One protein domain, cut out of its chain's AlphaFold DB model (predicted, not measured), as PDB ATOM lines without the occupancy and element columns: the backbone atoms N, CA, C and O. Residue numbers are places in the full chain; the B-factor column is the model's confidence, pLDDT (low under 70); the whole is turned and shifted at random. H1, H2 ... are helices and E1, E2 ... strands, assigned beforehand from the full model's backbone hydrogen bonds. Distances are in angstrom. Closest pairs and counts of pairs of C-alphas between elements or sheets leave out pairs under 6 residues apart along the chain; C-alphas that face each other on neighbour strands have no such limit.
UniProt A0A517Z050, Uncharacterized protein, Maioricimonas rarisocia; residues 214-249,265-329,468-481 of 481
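This is residues 214 to 249, 265 to 329 and 468 to 481 of the 481 residues of an uncharacterized protein of Maioricimonas rarisocia (UniProt A0A517Z050). A twisted sheet of five strands, E2 to E4, has two helices, H1 and H2, side by side over one face. A short helix, H3, lies over E1 and E5 near Val 215 and Val 469, and a longer one, H4, begins beside edge strand E4 and runs outward from the sheet, so that Val 329 lies at one end of the longest span. The printed part has 115 residues, with four named helices and five named strands in the chain order E1 H1 E2 E3 H2 E4 H3 H4 E5. The sheet runs E2 E3 E5 E1 E4 and is mixed, with E5 and E1 parallel and the other neighbours antiparallel; the class is mixed, helices and strands. The whole is compact, with a radius of gyration of the C-alphas of 13.7 A and spans of 43 by 37 by 23 A.

Begin at E1, residues 215 to 221, an inner strand. Beside it look for E5, residues 468 to 477: the two are parallel at 28 degrees, with N 219 and O 474 2.7 A apart, within hydrogen-bond range. H1, residues 224 to 237, is on the sheet at a height of 8.6 A, over E5 and only just over E3, residues 267 to 275, on which 3 of its C-alphas fall; it runs along the strands, at 9 degrees to E5 on the local plane. Its closest C-alphas to E5 are those of Val 224 and Gly 477, 5.6 A. Next comes E2, residues 243 to 247, an edge strand antiparallel to E3, with N 271 and O 244 3.0 A apart. E3 is also antiparallel to E5, with N 270 and O 473 2.8 A apart. H2, residues 276 to 287, is on the same face as H1; residues 230 to 235 of H1 touch it, closest at the C-alphas of Leu 234 and Ala 282, 5.8 A, at a steep tilt of 40 degrees, opposite ways. E4, residues 292 to 297, is the other edge strand, antiparallel to E1, with N 218 and O 296 2.7 A apart. E1, H1, E2 and E3, H2, E4 are split strand-helix-strand units, two same-way strands with other strands between them in the sheet, and both crossovers are right-handed. H3, residues 299 to 306, is over E5 and E1 at a height of 8.8 A, slantwise to the strands; the C-alphas of Val 215 and Leu 302 are its closest to E1, 5.8 A. H4, residues 315 to 329, comes closest to E4 at the C-alphas of Val 295 and Met 317, 6.8 A. H4 and H2 only just touch, only at their ends, with 3 pairs of C-alphas within 8 A. H1 and H4 are apart. In H1, H2, H3 and H4 every O i to N i+4 pair is within hydrogen-bond range.

Find C-alpha 215 at (-37.848, -6.889, -34.265), where E1 begins; it runs 19.0 A. H1 is 19.6 A long, E2 12.4 A, E3 25.5 A, H2 16.6 A, E4 13.7 A and H3 10.1 A. H4 begins at C-alpha 315, (-43.356, -10.926, -50.823), and is 21.3 A long. E5, 28.7 A, ends at C-alpha 477, (-26.742, 2.119, -48.672).

The C-alphas farthest apart are those of Pro 249 and Val 329, 44.2 A. Residues 250 to 264 are not printed, with 13.8 A between C-alphas 249 and 265; residues 330 to 467 are not printed either, with 32.6 A between C-alphas 329 and 468. Of the links that are printed whole, H3 to H4 is short and the others are tight. The mean pLDDT of the printed part is 83.6; look for values under 70 at residues 246 to 249, 265, 299 to 300 and 480 to 481.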
ATOM      1  N   PRO A 214     -37.369  -5.643 -29.707       78.19
ATOM      2  CA  PRO A 214     -37.651  -4.993 -30.969       78.19
ATOM      3  C   PRO A 214     -37.231  -5.917 -32.106       78.19
ATOM      4  O   PRO A 214     -36.110  -6.419 -32.123       78.19
ATOM      5  N   VAL A 215     -38.127  -6.106 -33.066       82.81
ATOM      6  CA  VAL A 215     -37.848  -6.889 -34.265       82.81
ATOM      7  C   VAL A 215     -36.898  -6.097 -35.158       82.81
ATOM      8  O   VAL A 215     -37.184  -4.943 -35.490       82.81
ATOM      9  N   LEU A 216     -35.776  -6.702 -35.542       86.56
ATOM     10  CA  LEU A 216     -34.788  -6.080 -36.415       86.56
ATOM     11  C   LEU A 216     -35.088  -6.397 -37.883       86.56
ATOM     12  O   LEU A 216     -35.158  -7.560 -38.272       86.56
ATOM     13  N   VAL A 217     -35.223  -5.356 -38.702       87.88
ATOM     14  CA  VAL A 217     -35.377  -5.492 -40.154       87.88
ATOM     15  C   VAL A 217     -34.330  -4.636 -40.843       87.88
ATOM     16  O   VAL A 217     -34.313  -3.414 -40.685       87.88
ATOM     17  N   ASN A 218     -33.460  -5.278 -41.608       89.69
ATOM     18  CA  ASN A 218     -32.411  -4.640 -42.376       89.69
ATOM     19  C   ASN A 218     -32.835  -4.514 -43.846       89.69
ATOM     20  O   ASN A 218     -33.309  -5.465 -44.458       89.69
ATOM     21  N   TYR A 219     -32.679  -3.333 -44.421       89.56
ATOM     22  CA  TYR A 219     -33.003  -3.032 -45.808       89.56
ATOM     23  C   TYR A 219     -31.761  -2.504 -46.507       89.56
ATOM     24  O   TYR A 219     -31.195  -1.493 -46.090       89.56
ATOM     25  N   THR A 220     -31.407  -3.122 -47.624       90.81
ATOM     26  CA  THR A 220     -30.395  -2.605 -48.542       90.81
ATOM     27  C   THR A 220     -31.090  -1.719 -49.566       90.81
ATOM     28  O   THR A 220     -31.978  -2.169 -50.297       90.81
ATOM     29  N   VAL A 221     -30.718  -0.442 -49.607       90.88
ATOM     30  CA  VAL A 221     -31.355   0.581 -50.439       90.88
ATOM     31  C   VAL A 221     -30.334   1.347 -51.271       90.88
ATOM     32  O   VAL A 221     -29.222   1.604 -50.824       90.88
ATOM     33  N   VAL A 222     -30.729   1.762 -52.475       89.12
ATOM     34  CA  VAL A 222     -29.849   2.528 -53.383       89.12
ATOM     35  C   VAL A 222     -29.571   3.935 -52.842       89.12
ATOM     36  O   VAL A 222     -28.451   4.425 -52.887       89.12
ATOM     37  N   ASP A 223     -30.602   4.596 -52.311       90.25
ATOM     38  CA  ASP A 223     -30.511   5.950 -51.758       90.25
ATOM     39  C   ASP A 223     -31.179   5.974 -50.384       90.25
ATOM     40  O   ASP A 223     -32.407   5.920 -50.259       90.25
ATOM     41  N   VAL A 224     -30.348   6.047 -49.347       89.94
ATOM     42  CA  VAL A 224     -30.761   5.948 -47.943       89.94
ATOM     43  C   VAL A 224     -31.634   7.126 -47.526       89.94
ATOM     44  O   VAL A 224     -32.609   6.936 -46.802       89.94
ATOM     45  N   GLU A 225     -31.338   8.340 -47.994       89.31
ATOM     46  CA  GLU A 225     -32.097   9.537 -47.622       89.31
ATOM     47  C   GLU A 225     -33.473   9.539 -48.279       89.31
ATOM     48  O   GLU A 225     -34.489   9.806 -47.628       89.31
ATOM     49  N   LYS A 226     -33.525   9.174 -49.561       90.81
ATOM     50  CA  LYS A 226     -34.781   9.054 -50.297       90.81
ATOM     51  C   LYS A 226     -35.640   7.911 -49.762       90.81
ATOM     52  O   LYS A 226     -36.851   8.091 -49.597       90.81
ATOM     53  N   ALA A 227     -35.033   6.765 -49.456       90.69
ATOM     54  CA  ALA A 227     -35.710   5.625 -48.848       90.69
ATOM     55  C   ALA A 227     -36.247   5.977 -47.453       90.69
ATOM     56  O   ALA A 227     -37.428   5.768 -47.186       90.69
ATOM     57  N   ALA A 228     -35.436   6.610 -46.600       90.62
ATOM     58  CA  ALA A 228     -35.856   7.088 -45.284       90.62
ATOM     59  C   ALA A 228     -37.014   8.092 -45.371       90.62
ATOM     60  O   ALA A 228     -37.986   8.000 -44.617       90.62
ATOM     61  N   GLY A 229     -36.933   9.042 -46.308       91.38
ATOM     62  CA  GLY A 229     -37.992  10.014 -46.563       91.38
ATOM     63  C   GLY A 229     -39.303   9.343 -46.964       91.38
ATOM     64  O   GLY A 229     -40.355   9.676 -46.420       91.38
ATOM     65  N   ARG A 230     -39.249   8.351 -47.860       92.50
ATOM     66  CA  ARG A 230     -40.430   7.581 -48.273       92.50
ATOM     67  C   ARG A 230     -40.987   6.704 -47.161       92.50
ATOM     68  O   ARG A 230     -42.197   6.716 -46.967       92.50
ATOM     69  N   MET A 231     -40.131   6.020 -46.405       92.12
ATOM     70  CA  MET A 231     -40.549   5.212 -45.258       92.12
ATOM     71  C   MET A 231     -41.318   6.068 -44.249       92.12
ATOM     72  O   MET A 231     -42.403   5.696 -43.826       92.12
ATOM     73  N   ARG A 232     -40.829   7.272 -43.923       91.25
ATOM     74  CA  ARG A 232     -41.553   8.199 -43.034       91.25
ATOM     75  C   ARG A 232     -42.929   8.590 -43.575       91.25
ATOM     76  O   ARG A 232     -43.878   8.682 -42.801       91.25
ATOM     77  N   VAL A 233     -43.042   8.818 -44.885       93.56
ATOM     78  CA  VAL A 233     -44.332   9.124 -45.522       93.56
ATOM     79  C   VAL A 233     -45.279   7.927 -45.427       93.56
ATOM     80  O   VAL A 233     -46.428   8.124 -45.045       93.56
ATOM     81  N   LEU A 234     -44.809   6.709 -45.704       92.19
ATOM     82  CA  LEU A 234     -45.620   5.490 -45.604       92.19
ATOM     83  C   LEU A 234     -46.062   5.194 -44.171       92.19
ATOM     84  O   LEU A 234     -47.232   4.896 -43.940       92.19
ATOM     85  N   LEU A 235     -45.159   5.343 -43.200       91.69
ATOM     86  CA  LEU A 235     -45.487   5.218 -41.781       91.69
ATOM     87  C   LEU A 235     -46.578   6.228 -41.402       91.69
ATOM     88  O   LEU A 235     -47.612   5.847 -40.858       91.69
ATOM     89  N   SER A 236     -46.424   7.497 -41.792       92.00
ATOM     90  CA  SER A 236     -47.440   8.517 -41.519       92.00
ATOM     91  C   SER A 236     -48.768   8.260 -42.240       92.00
ATOM     92  O   SER A 236     -49.812   8.611 -41.692       92.00
ATOM     93  N   GLN A 237     -48.758   7.700 -43.454       92.62
ATOM     94  CA  GLN A 237     -49.975   7.332 -44.191       92.62
ATOM     95  C   GLN A 237     -50.733   6.195 -43.501       92.62
ATOM     96  O   GLN A 237     -51.961   6.202 -43.492       92.62
ATOM     97  N   ASN A 238     -50.006   5.282 -42.857       91.69
ATOM     98  CA  ASN A 238     -50.560   4.185 -42.068       91.69
ATOM     99  C   ASN A 238     -50.917   4.591 -40.619       91.69
ATOM    100  O   ASN A 238     -51.249   3.732 -39.808       91.69
ATOM    101  N   GLY A 239     -50.883   5.890 -40.284       90.81
ATOM    102  CA  GLY A 239     -51.250   6.409 -38.958       90.81
ATOM    103  C   GLY A 239     -50.136   6.339 -37.906       90.81
ATOM    104  O   GLY A 239     -50.381   6.577 -36.723       90.81
ATOM    105  N   ILE A 240     -48.904   6.044 -38.322       89.56
ATOM    106  CA  ILE A 240     -47.734   5.927 -37.453       89.56
ATOM    107  C   ILE A 240     -46.997   7.269 -37.433       89.56
ATOM    108  O   ILE A 240     -46.215   7.592 -38.329       89.56
ATOM    109  N   HIS A 241     -47.258   8.075 -36.403       81.88
ATOM    110  CA  HIS A 241     -46.689   9.424 -36.271       81.88
ATOM    111  C   HIS A 241     -45.486   9.507 -35.319       81.88
ATOM    112  O   HIS A 241     -44.737  10.482 -35.358       81.88
ATOM    113  N   GLU A 242     -45.274   8.492 -34.479       73.69
ATOM    114  CA  GLU A 242     -44.167   8.443 -33.524       73.69
ATOM    115  C   GLU A 242     -43.014   7.620 -34.107       73.69
ATOM    116  O   GLU A 242     -42.956   6.399 -33.979       73.69
ATOM    117  N   VAL A 243     -42.110   8.305 -34.810       77.38
ATOM    118  CA  VAL A 243     -40.930   7.689 -35.424       77.38
ATOM    119  C   VAL A 243     -39.683   8.345 -34.849       77.38
ATOM    120  O   VAL A 243     -39.354   9.489 -35.173       77.38
ATOM    121  N   ALA A 244     -38.966   7.612 -33.999       77.81
ATOM    122  CA  ALA A 244     -37.663   8.043 -33.521       77.81
ATOM    123  C   ALA A 244     -36.621   7.686 -34.589       77.81
ATOM    124  O   ALA A 244     -36.198   6.539 -34.714       77.81
ATOM    125  N   ALA A 245     -36.231   8.676 -35.388       76.19
ATOM    126  CA  ALA A 245     -35.172   8.528 -36.376       76.19
ATOM    127  C   ALA A 245     -33.872   9.145 -35.848       76.19
ATOM    128  O   ALA A 245     -33.862  10.306 -35.436       76.19
ATOM    129  N   ARG A 246     -32.769   8.393 -35.909       68.56
ATOM    130  CA  ARG A 246     -31.421   8.936 -35.704       68.56
ATOM    131  C   ARG A 246     -30.598   8.742 -36.969       68.56
ATOM    132  O   ARG A 246     -30.263   7.625 -37.346       68.56
ATOM    133  N   SER A 247     -30.241   9.863 -37.578       64.88
ATOM    134  CA  SER A 247     -29.077   9.968 -38.453       64.88
ATOM    135  C   SER A 247     -27.840  10.039 -37.558       64.88
ATOM    136  O   SER A 247     -27.888  10.716 -36.527       64.88
ATOM    137  N   ARG A 248     -26.731   9.377 -37.912       58.16
ATOM    138  CA  ARG A 248     -25.447   9.637 -37.241       58.16
ATOM    139  C   ARG A 248     -25.161  11.149 -37.353       58.16
ATOM    140  O   ARG A 248     -25.181  11.652 -38.474       58.16
ATOM    141  N   PRO A 249     -24.950  11.885 -36.245       51.12
ATOM    142  CA  PRO A 249     -24.554  13.283 -36.332       51.12
ATOM    143  C   PRO A 249     -23.182  13.349 -37.003       51.12
ATOM    144  O   PRO A 249     -22.235  12.698 -36.561       51.12
ATOM    145  N   GLN A 265     -20.918   4.122 -46.267       61.91
ATOM    146  CA  GLN A 265     -22.052   3.440 -45.618       61.91
ATOM    147  C   GLN A 265     -22.875   4.401 -44.765       61.91
ATOM    148  O   GLN A 265     -22.762   4.461 -43.537       61.91
ATOM    149  N   ARG A 266     -23.751   5.168 -45.426       78.50
ATOM    150  CA  ARG A 266     -24.813   5.902 -44.730       78.50
ATOM    151  C   ARG A 266     -25.793   4.885 -44.149       78.50
ATOM    152  O   ARG A 266     -26.629   4.336 -44.852       78.50
ATOM    153  N   LEU A 267     -25.661   4.616 -42.857       83.56
ATOM    154  CA  LEU A 267     -26.612   3.815 -42.096       83.56
ATOM    155  C   LEU A 267     -27.685   4.733 -41.520       83.56
ATOM    156  O   LEU A 267     -27.375   5.767 -40.921       83.56
ATOM    157  N   PHE A 268     -28.945   4.342 -41.667       87.19
ATOM    158  CA  PHE A 268     -30.064   5.089 -41.112       87.19
ATOM    159  C   PHE A 268     -31.002   4.155 -40.354       87.19
ATOM    160  O   PHE A 268     -31.504   3.190 -40.916       87.19
ATOM    161  N   ALA A 269     -31.241   4.448 -39.075       89.31
ATOM    162  CA  ALA A 269     -32.089   3.630 -38.216       89.31
ATOM    163  C   ALA A 269     -33.401   4.355 -37.878       89.31
ATOM    164  O   ALA A 269     -33.388   5.508 -37.424       89.31
ATOM    165  N   LEU A 270     -34.529   3.666 -38.065       89.56
ATOM    166  CA  LEU A 270     -35.854   4.100 -37.625       89.56
ATOM    167  C   LEU A 270     -36.381   3.129 -36.578       89.56
ATOM    168  O   LEU A 270     -36.550   1.945 -36.853       89.56
ATOM    169  N   TYR A 271     -36.695   3.645 -35.396       91.31
ATOM    170  CA  TYR A 271     -37.455   2.902 -34.402       91.31
ATOM    171  C   TYR A 271     -38.938   3.261 -34.524       91.31
ATOM    172  O   TYR A 271     -39.300   4.444 -34.510       91.31
ATOM    173  N   VAL A 272     -39.776   2.233 -34.654       91.12
ATOM    174  CA  VAL A 272     -41.219   2.338 -34.870       91.12
ATOM    175  C   VAL A 272     -41.960   1.544 -33.799       91.12
ATOM    176  O   VAL A 272     -41.659   0.374 -33.571       91.12
ATOM    177  N   GLU A 273     -42.952   2.171 -33.166       91.88
ATOM    178  CA  GLU A 273     -43.822   1.529 -32.175       91.88
ATOM    179  C   GLU A 273     -45.301   1.762 -32.511       91.88
ATOM    180  O   GLU A 273     -45.893   2.792 -32.177       91.88
ATOM    181  N   ALA A 274     -45.921   0.786 -33.171       91.62
ATOM    182  CA  ALA A 274     -47.259   0.921 -33.746       91.62
ATOM    183  C   ALA A 274     -48.054  -0.394 -33.694       91.62
ATOM    184  O   ALA A 274     -47.467  -1.445 -33.434       91.62
ATOM    185  N   PRO A 275     -49.386  -0.359 -33.896       91.75
ATOM    186  CA  PRO A 275     -50.185  -1.565 -34.079       91.75
ATOM    187  C   PRO A 275     -49.617  -2.445 -35.192       91.75
ATOM    188  O   PRO A 275     -49.233  -1.949 -36.253       91.75
ATOM    189  N   GLN A 276     -49.591  -3.747 -34.940       88.31
ATOM    190  CA  GLN A 276     -49.044  -4.763 -35.832       88.31
ATOM    191  C   GLN A 276     -49.535  -4.620 -37.280       88.31
ATOM    192  O   GLN A 276     -48.718  -4.584 -38.196       88.31
ATOM    193  N   ASP A 277     -50.842  -4.450 -37.486       89.00
ATOM    194  CA  ASP A 277     -51.435  -4.356 -38.826       89.00
ATOM    195  C   ASP A 277     -50.922  -3.140 -39.610       89.00
ATOM    196  O   ASP A 277     -50.683  -3.223 -40.813       89.00
ATOM    197  N   GLN A 278     -50.692  -2.016 -38.921       92.75
ATOM    198  CA  GLN A 278     -50.166  -0.793 -39.536       92.75
ATOM    199  C   GLN A 278     -48.696  -0.949 -39.923       92.75
ATOM    200  O   GLN A 278     -48.274  -0.455 -40.966       92.75
ATOM    201  N   VAL A 279     -47.914  -1.641 -39.089       89.31
ATOM    202  CA  VAL A 279     -46.504  -1.920 -39.382       89.31
ATOM    203  C   VAL A 279     -46.393  -2.866 -40.571       89.31
ATOM    204  O   VAL A 279     -45.639  -2.582 -41.496       89.31
ATOM    205  N   VAL A 280     -47.177  -3.945 -40.596       89.69
ATOM    206  CA  VAL A 280     -47.188  -4.901 -41.712       89.69
ATOM    207  C   VAL A 280     -47.621  -4.223 -43.014       89.69
ATOM    208  O   VAL A 280     -46.956  -4.395 -44.033       89.69
ATOM    209  N   ALA A 281     -48.671  -3.396 -42.983       90.88
ATOM    210  CA  ALA A 281     -49.097  -2.618 -44.146       90.88
ATOM    211  C   ALA A 281     -47.987  -1.678 -44.650       90.88
ATOM    212  O   ALA A 281     -47.664  -1.688 -45.837       90.88
ATOM    213  N   ALA A 282     -47.330  -0.941 -43.749       91.31
ATOM    214  CA  ALA A 282     -46.240  -0.041 -44.116       91.31
ATOM    215  C   ALA A 282     -45.015  -0.782 -44.687       91.31
ATOM    216  O   ALA A 282     -44.386  -0.283 -45.620       91.31
ATOM    217  N   LEU A 283     -44.679  -1.966 -44.160       90.81
ATOM    218  CA  LEU A 283     -43.591  -2.798 -44.690       90.81
ATOM    219  C   LEU A 283     -43.931  -3.350 -46.080       90.81
ATOM    220  O   LEU A 283     -43.072  -3.337 -46.958       90.81
ATOM    221  N   ASN A 284     -45.181  -3.772 -46.300       90.75
ATOM    222  CA  ASN A 284     -45.660  -4.233 -47.608       90.75
ATOM    223  C   ASN A 284     -45.593  -3.118 -48.660       90.75
ATOM    224  O   ASN A 284     -45.110  -3.341 -49.771       90.75
ATOM    225  N   ASP A 285     -46.021  -1.907 -48.302       92.12
ATOM    226  CA  ASP A 285     -45.938  -0.746 -49.190       92.12
ATOM    227  C   ASP A 285     -44.483  -0.353 -49.484       92.12
ATOM    228  O   ASP A 285     -44.159   0.068 -50.600       92.12
ATOM    229  N   PHE A 286     -43.594  -0.492 -48.495       90.81
ATOM    230  CA  PHE A 286     -42.181  -0.157 -48.645       90.81
ATOM    231  C   PHE A 286     -41.430  -1.152 -49.538       90.81
ATOM    232  O   PHE A 286     -40.594  -0.729 -50.331       90.81
ATOM    233  N   ASP A 287     -41.760  -2.444 -49.479       88.06
ATOM    234  CA  ASP A 287     -41.153  -3.474 -50.339       88.06
ATOM    235  C   ASP A 287     -41.457  -3.247 -51.834       88.06
ATOM    236  O   ASP A 287     -40.667  -3.595 -52.711       88.06
ATOM    237  N   GLY A 288     -42.576  -2.579 -52.142       87.62
ATOM    238  CA  GLY A 288     -42.936  -2.172 -53.505       87.62
ATOM    239  C   GLY A 288     -42.111  -1.006 -54.069       87.62
ATOM    240  O   GLY A 288     -42.283  -0.625 -55.234       87.62
ATOM    241  N   ILE A 289     -41.233  -0.400 -53.268       89.62
ATOM    242  CA  ILE A 289     -40.429   0.751 -53.669       89.62
ATOM    243  C   ILE A 289     -39.191   0.293 -54.455       89.62
ATOM    244  O   ILE A 289     -38.428  -0.560 -54.018       89.62
ATOM    245  N   ARG A 290     -38.940   0.931 -55.608       84.75
ATOM    246  CA  ARG A 290     -37.815   0.603 -56.511       84.75
ATOM    247  C   ARG A 290     -36.432   0.771 -55.880       84.75
ATOM    248  O   ARG A 290     -35.470   0.192 -56.359       84.75
ATOM    249  N   GLU A 291     -36.335   1.613 -54.867       88.25
ATOM    250  CA  GLU A 291     -35.111   1.918 -54.139       88.25
ATOM    251  C   GLU A 291     -34.700   0.795 -53.177       88.25
ATOM    252  O   GLU A 291     -33.557   0.809 -52.730       88.25
ATOM    253  N   VAL A 292     -35.594  -0.153 -52.864       86.56
ATOM    254  CA  VAL A 292     -35.283  -1.331 -52.045       86.56
ATOM    255  C   VAL A 292     -34.704  -2.420 -52.937       86.56
ATOM    256  O   VAL A 292     -35.381  -2.940 -53.829       86.56
ATOM    257  N   VAL A 293     -33.447  -2.757 -52.678       87.25
ATOM    258  CA  VAL A 293     -32.676  -3.760 -53.417       87.25
ATOM    259  C   VAL A 293     -32.836  -5.111 -52.747       87.25
ATOM    260  O   VAL A 293     -33.177  -6.091 -53.405       87.25
ATOM    261  N   ASP A 294     -32.648  -5.135 -51.430       87.44
ATOM    262  CA  ASP A 294     -32.729  -6.349 -50.638       87.44
ATOM    263  C   ASP A 294     -33.294  -6.077 -49.239       87.44
ATOM    264  O   ASP A 294     -33.255  -4.950 -48.739       87.44
ATOM    265  N   VAL A 295     -33.836  -7.120 -48.620       87.25
ATOM    266  CA  VAL A 295     -34.413  -7.088 -47.275       87.25
ATOM    267  C   VAL A 295     -33.892  -8.284 -46.501       87.25
ATOM    268  O   VAL A 295     -34.115  -9.415 -46.911       87.25
ATOM    269  N   ASP A 296     -33.204  -8.060 -45.395       84.25
ATOM    270  CA  ASP A 296     -32.715  -9.101 -44.500       84.25
ATOM    271  C   ASP A 296     -33.367  -8.925 -43.127       84.25
ATOM    272  O   ASP A 296     -33.269  -7.871 -42.503       84.25
ATOM    273  N   ALA A 297     -34.107  -9.928 -42.674       82.38
ATOM    274  CA  ALA A 297     -34.795  -9.890 -41.393       82.38
ATOM    275  C   ALA A 297     -34.540 -11.198 -40.657       82.38
ATOM    276  O   ALA A 297     -34.510 -12.260 -41.276       82.38
ATOM    277  N   ASP A 298     -34.403 -11.138 -39.333       77.62
ATOM    278  CA  ASP A 298     -34.375 -12.360 -38.537       77.62
ATOM    279  C   ASP A 298     -35.800 -12.925 -38.463       77.62
ATOM    280  O   ASP A 298     -36.622 -12.525 -37.638       77.62
ATOM    281  N   TYR A 299     -36.129 -13.785 -39.428       68.62
ATOM    282  CA  TYR A 299     -37.497 -14.230 -39.684       68.62
ATOM    283  C   TYR A 299     -38.095 -15.037 -38.535       68.62
ATOM    284  O   TYR A 299     -39.297 -14.931 -38.310       68.62
ATOM    285  N   ALA A 300     -37.273 -15.795 -37.802       68.75
ATOM    286  CA  ALA A 300     -37.731 -16.546 -36.636       68.75
ATOM    287  C   ALA A 300     -38.178 -15.588 -35.526       68.75
ATOM    288  O   ALA A 300     -39.255 -15.742 -34.952       68.75
ATOM    289  N   GLU A 301     -37.399 -14.531 -35.284       71.56
ATOM    290  CA  GLU A 301     -37.789 -13.488 -34.340       71.56
ATOM    291  C   GLU A 301     -38.992 -12.683 -34.861       71.56
ATOM    292  O   GLU A 301     -39.874 -12.307 -34.088       71.56
ATOM    293  N   LEU A 302     -39.068 -12.423 -36.166       73.50
ATOM    294  CA  LEU A 302     -40.124 -11.618 -36.775       73.50
ATOM    295  C   LEU A 302     -41.487 -12.328 -36.747       73.50
ATOM    296  O   LEU A 302     -42.482 -11.702 -36.379       73.50
ATOM    297  N   SER A 303     -41.546 -13.623 -37.076       70.25
ATOM    298  CA  SER A 303     -42.786 -14.411 -37.027       70.25
ATOM    299  C   SER A 303     -43.302 -14.580 -35.602       70.25
ATOM    300  O   SER A 303     -44.498 -14.410 -35.359       70.25
ATOM    301  N   ASP A 304     -42.406 -14.855 -34.653       76.25
ATOM    302  CA  ASP A 304     -42.774 -15.111 -33.259       76.25
ATOM    303  C   ASP A 304     -43.239 -13.829 -32.558       76.25
ATOM    304  O   ASP A 304     -44.239 -13.826 -31.830       76.25
ATOM    305  N   ASN A 305     -42.560 -12.708 -32.817       74.75
ATOM    306  CA  ASN A 305     -42.910 -11.431 -32.204       74.75
ATOM    307  C   ASN A 305     -44.133 -10.786 -32.858       74.75
ATOM    308  O   ASN A 305     -44.979 -10.246 -32.143       74.75
ATOM    309  N   LEU A 306     -44.269 -10.860 -34.186       71.56
ATOM    310  CA  LEU A 306     -45.445 -10.313 -34.857       71.56
ATOM    311  C   LEU A 306     -46.651 -11.257 -34.757       71.56
ATOM    312  O   LEU A 306     -47.761 -10.793 -34.924       71.56
ATOM    313  N   ALA A 307     -46.503 -12.556 -34.474       75.56
ATOM    314  CA  ALA A 307     -47.609 -13.524 -34.570       75.56
ATOM    315  C   ALA A 307     -48.345 -13.459 -35.931       75.56
ATOM    316  O   ALA A 307     -49.556 -13.675 -36.026       75.56
ATOM    317  N   VAL A 308     -47.604 -13.122 -36.989       71.19
ATOM    318  CA  VAL A 308     -48.096 -12.994 -38.362       71.19
ATOM    319  C   VAL A 308     -47.724 -14.267 -39.115       71.19
ATOM    320  O   VAL A 308     -46.579 -14.710 -39.070       71.19
ATOM    321  N   LYS A 309     -48.694 -14.866 -39.816       78.31
ATOM    322  CA  LYS A 309     -48.413 -15.971 -40.745       78.31
ATOM    323  C   LYS A 309     -47.499 -15.479 -41.867       78.31
ATOM    324  O   LYS A 309     -47.665 -14.347 -42.312       78.31
ATOM    325  N   ALA A 310     -46.635 -16.350 -42.392       73.62
ATOM    326  CA  ALA A 310     -45.767 -16.064 -43.543       73.62
ATOM    327  C   ALA A 310     -46.452 -15.256 -44.643       73.62
ATOM    328  O   ALA A 310     -45.934 -14.236 -45.081       73.62
ATOM    329  N   GLU A 311     -47.663 -15.667 -45.001       80.31
ATOM    330  CA  GLU A 311     -48.472 -15.118 -46.090       80.31
ATOM    331  C   GLU A 311     -48.814 -13.625 -45.957       80.31
ATOM    332  O   GLU A 311     -49.171 -12.994 -46.950       80.31
ATOM    333  N   ALA A 312     -48.715 -13.051 -44.757       77.62
ATOM    334  CA  ALA A 312     -49.014 -11.642 -44.511       77.62
ATOM    335  C   ALA A 312     -47.764 -10.739 -44.495       77.62
ATOM    336  O   ALA A 312     -47.904  -9.515 -44.458       77.62
ATOM    337  N   LEU A 313     -46.557 -11.312 -44.560       81.81
ATOM    338  CA  LEU A 313     -45.311 -10.555 -44.718       81.81
ATOM    339  C   LEU A 313     -45.108 -10.087 -46.171       81.81
ATOM    340  O   LEU A 313     -45.692 -10.676 -47.081       81.81
ATOM    341  N   PRO A 314     -44.247  -9.085 -46.420       82.88
ATOM    342  CA  PRO A 314     -43.882  -8.675 -47.774       82.88
ATOM    343  C   PRO A 314     -43.366  -9.832 -48.624       82.88
ATOM    344  O   PRO A 314     -42.685 -10.730 -48.130       82.88
ATOM    345  N   TYR A 315     -43.654  -9.808 -49.925       83.25
ATOM    346  CA  TYR A 315     -43.356 -10.926 -50.823       83.25
ATOM    347  C   TYR A 315     -41.867 -11.304 -50.830       83.25
ATOM    348  O   TYR A 315     -41.535 -12.490 -50.784       83.25
ATOM    349  N   ARG A 316     -40.950 -10.324 -50.810       81.50
ATOM    350  CA  ARG A 316     -39.506 -10.619 -50.748       81.50
ATOM    351  C   ARG A 316     -39.090 -11.259 -49.424       81.50
ATOM    352  O   ARG A 316     -38.250 -12.156 -49.414       81.50
ATOM    353  N   MET A 317     -39.724 -10.861 -48.320       83.56
ATOM    354  CA  MET A 317     -39.532 -11.504 -47.017       83.56
ATOM    355  C   MET A 317     -40.034 -12.955 -47.030       83.56
ATOM    356  O   MET A 317     -39.346 -13.841 -46.530       83.56
ATOM    357  N   GLN A 318     -41.185 -13.218 -47.659       85.81
ATOM    358  CA  GLN A 318     -41.721 -14.576 -47.813       85.81
ATOM    359  C   GLN A 318     -40.777 -15.482 -48.608       85.81
ATOM    360  O   GLN A 318     -40.533 -16.621 -48.215       85.81
ATOM    361  N   GLN A 319     -40.225 -14.980 -49.718       84.94
ATOM    362  CA  GLN A 319     -39.295 -15.749 -50.547       84.94
ATOM    363  C   GLN A 319     -38.034 -16.151 -49.774       84.94
ATOM    364  O   GLN A 319     -37.627 -17.314 -49.829       84.94
ATOM    365  N   LYS A 320     -37.439 -15.216 -49.024       83.56
ATOM    366  CA  LYS A 320     -36.255 -15.496 -48.202       83.56
ATOM    367  C   LYS A 320     -36.544 -16.465 -47.067       83.56
ATOM    368  O   LYS A 320     -35.735 -17.360 -46.825       83.56
ATOM    369  N   TRP A 321     -37.707 -16.348 -46.430       79.69
ATOM    370  CA  TRP A 321     -38.147 -17.333 -45.448       79.69
ATOM    371  C   TRP A 321     -38.235 -18.730 -46.083       79.69
ATOM    372  O   TRP A 321     -37.583 -19.656 -45.601       79.69
ATOM    373  N   MET A 322     -38.929 -18.891 -47.214       82.44
ATOM    374  CA  MET A 322     -39.019 -20.201 -47.877       82.44
ATOM    375  C   MET A 322     -37.643 -20.768 -48.259       82.44
ATOM    376  O   MET A 322     -37.409 -21.968 -48.112       82.44
ATOM    377  N   ALA A 323     -36.707 -19.922 -48.698       82.38
ATOM    378  CA  ALA A 323     -35.336 -20.341 -48.984       82.38
ATOM    379  C   ALA A 323     -34.582 -20.803 -47.716       82.38
ATOM    380  O   ALA A 323     -33.870 -21.811 -47.753       82.38
ATOM    381  N   ALA A 324     -34.761 -20.109 -46.587       78.81
ATOM    382  CA  ALA A 324     -34.158 -20.460 -45.298       78.81
ATOM    383  C   ALA A 324     -34.743 -21.752 -44.692       78.81
ATOM    384  O   ALA A 324     -34.016 -22.564 -44.112       78.81
ATOM    385  N   GLU A 325     -36.044 -22.002 -44.866       80.00
ATOM    386  CA  GLU A 325     -36.654 -23.274 -44.465       80.00
ATOM    387  C   GLU A 325     -36.110 -24.439 -45.290       80.00
ATOM    388  O   GLU A 325     -35.726 -25.473 -44.737       80.00
ATOM    389  N   GLN A 326     -35.998 -24.267 -46.609       83.00
ATOM    390  CA  GLN A 326     -35.459 -25.301 -47.492       83.00
ATOM    391  C   GLN A 326     -33.994 -25.630 -47.174       83.00
ATOM    392  O   GLN A 326     -33.614 -26.804 -47.182       83.00
ATOM    393  N   SER A 327     -33.168 -24.630 -46.842       77.31
ATOM    394  CA  SER A 327     -31.770 -24.857 -46.452       77.31
ATOM    395  C   SER A 327     -31.651 -25.577 -45.100       77.31
ATOM    396  O   SER A 327     -30.814 -26.475 -44.943       77.31
ATOM    397  N   THR A 328     -32.545 -25.273 -44.155       77.25
ATOM    398  CA  THR A 328     -32.618 -25.945 -42.850       77.25
ATOM    399  C   THR A 328     -33.044 -27.408 -42.997       77.25
ATOM    400  O   THR A 328     -32.392 -28.303 -42.454       77.25
ATOM    401  N   VAL A 329     -34.078 -27.687 -43.798       78.44
ATOM    402  CA  VAL A 329     -34.542 -29.058 -44.080       78.44
ATOM    403  C   VAL A 329     -33.472 -29.863 -44.826       78.44
ATOM    404  O   VAL A 329     -33.253 -31.038 -44.516       78.44
ATOM    405  N   ARG A 468     -49.419  -3.771 -30.052       87.56
ATOM    406  CA  ARG A 468     -48.378  -2.832 -30.485       87.56
ATOM    407  C   ARG A 468     -47.070  -3.591 -30.575       87.56
ATOM    408  O   ARG A 468     -46.731  -4.320 -29.655       87.56
ATOM    409  N   VAL A 469     -46.353  -3.397 -31.668       89.12
ATOM    410  CA  VAL A 469     -45.079  -4.055 -31.934       89.12
ATOM    411  C   VAL A 469     -43.993  -2.998 -32.052       89.12
ATOM    412  O   VAL A 469     -44.238  -1.874 -32.500       89.12
ATOM    413  N   LYS A 470     -42.794  -3.362 -31.608       90.50
ATOM    414  CA  LYS A 470     -41.602  -2.519 -31.668       90.50
ATOM    415  C   LYS A 470     -40.717  -3.047 -32.777       90.50
ATOM    416  O   LYS A 470     -40.308  -4.203 -32.730       90.50
ATOM    417  N   VAL A 471     -40.433  -2.214 -33.768       88.19
ATOM    418  CA  VAL A 471     -39.619  -2.594 -34.924       88.19
ATOM    419  C   VAL A 471     -38.483  -1.598 -35.091       88.19
ATOM    420  O   VAL A 471     -38.691  -0.384 -35.060       88.19
ATOM    421  N   LEU A 472     -37.274  -2.124 -35.257       91.31
ATOM    422  CA  LEU A 472     -36.086  -1.364 -35.606       91.31
ATOM    423  C   LEU A 472     -35.765  -1.619 -37.079       91.31
ATOM    424  O   LEU A 472     -35.354  -2.711 -37.461       91.31
ATOM    425  N   LEU A 473     -35.962  -0.593 -37.899       90.19
ATOM    426  CA  LEU A 473     -35.684  -0.605 -39.328       90.19
ATOM    427  C   LEU A 473     -34.291  -0.021 -39.550       90.19
ATOM    428  O   LEU A 473     -34.049   1.136 -39.200       90.19
ATOM    429  N   ILE A 474     -33.386  -0.793 -40.134       91.00
ATOM    430  CA  ILE A 474     -32.063  -0.328 -40.549       91.00
ATOM    431  C   ILE A 474     -32.069  -0.209 -42.067       91.00
ATOM    432  O   ILE A 474     -32.371  -1.168 -42.759       91.00
ATOM    433  N   LEU A 475     -31.756   0.974 -42.586       91.25
ATOM    434  CA  LEU A 475     -31.536   1.220 -44.006       91.25
ATOM    435  C   LEU A 475     -30.026   1.333 -44.240       91.25
ATOM    436  O   LEU A 475     -29.363   2.168 -43.614       91.25
ATOM    437  N   GLN A 476     -29.495   0.505 -45.132       90.94
ATOM    438  CA  GLN A 476     -28.086   0.468 -45.515       90.94
ATOM    439  C   GLN A 476     -27.959   0.845 -46.984       90.94
ATOM    440  O   GLN A 476     -28.671   0.304 -47.827       90.94
ATOM    441  N   GLY A 477     -27.069   1.787 -47.289       89.06
ATOM    442  CA  GLY A 477     -26.742   2.119 -48.672       89.06
ATOM    443  C   GLY A 477     -26.096   0.927 -49.371       89.06
ATOM    444  O   GLY A 477     -25.204   0.300 -48.801       89.06
ATOM    445  N   GLN A 478     -26.530   0.623 -50.592       86.12
ATOM    446  CA  GLN A 478     -25.780  -0.271 -51.465       86.12
ATOM    447  C   GLN A 478     -24.459   0.429 -51.812       86.12
ATOM    448  O   GLN A 478     -24.472   1.498 -52.416       86.12
ATOM    449  N   ALA A 479     -23.329  -0.143 -51.397       76.50
ATOM    450  CA  ALA A 479     -22.036   0.290 -51.914       76.50
ATOM    451  C   ALA A 479     -22.012  -0.023 -53.417       76.50
ATOM    452  O   ALA A 479     -22.402  -1.132 -53.792       76.50
ATOM    453  N   ASP A 480     -21.618   0.943 -54.252       59.31
ATOM    454  CA  ASP A 480     -21.354   0.702 -55.675       59.31
ATOM    455  C   ASP A 480     -20.318  -0.437 -55.756       59.31
ATOM    456  O   ASP A 480     -19.153  -0.239 -55.408       59.31
ATOM    457  N   GLN A 481     -20.778  -1.649 -56.088       45.28
ATOM    458  CA  GLN A 481     -19.933  -2.836 -56.257       45.28
ATOM    459  C   GLN A 481     -19.319  -2.866 -57.650       45.28
ATOM    460  O   GLN A 481     -20.037  -2.507 -58.613       45.28
TER     461      GLN A 481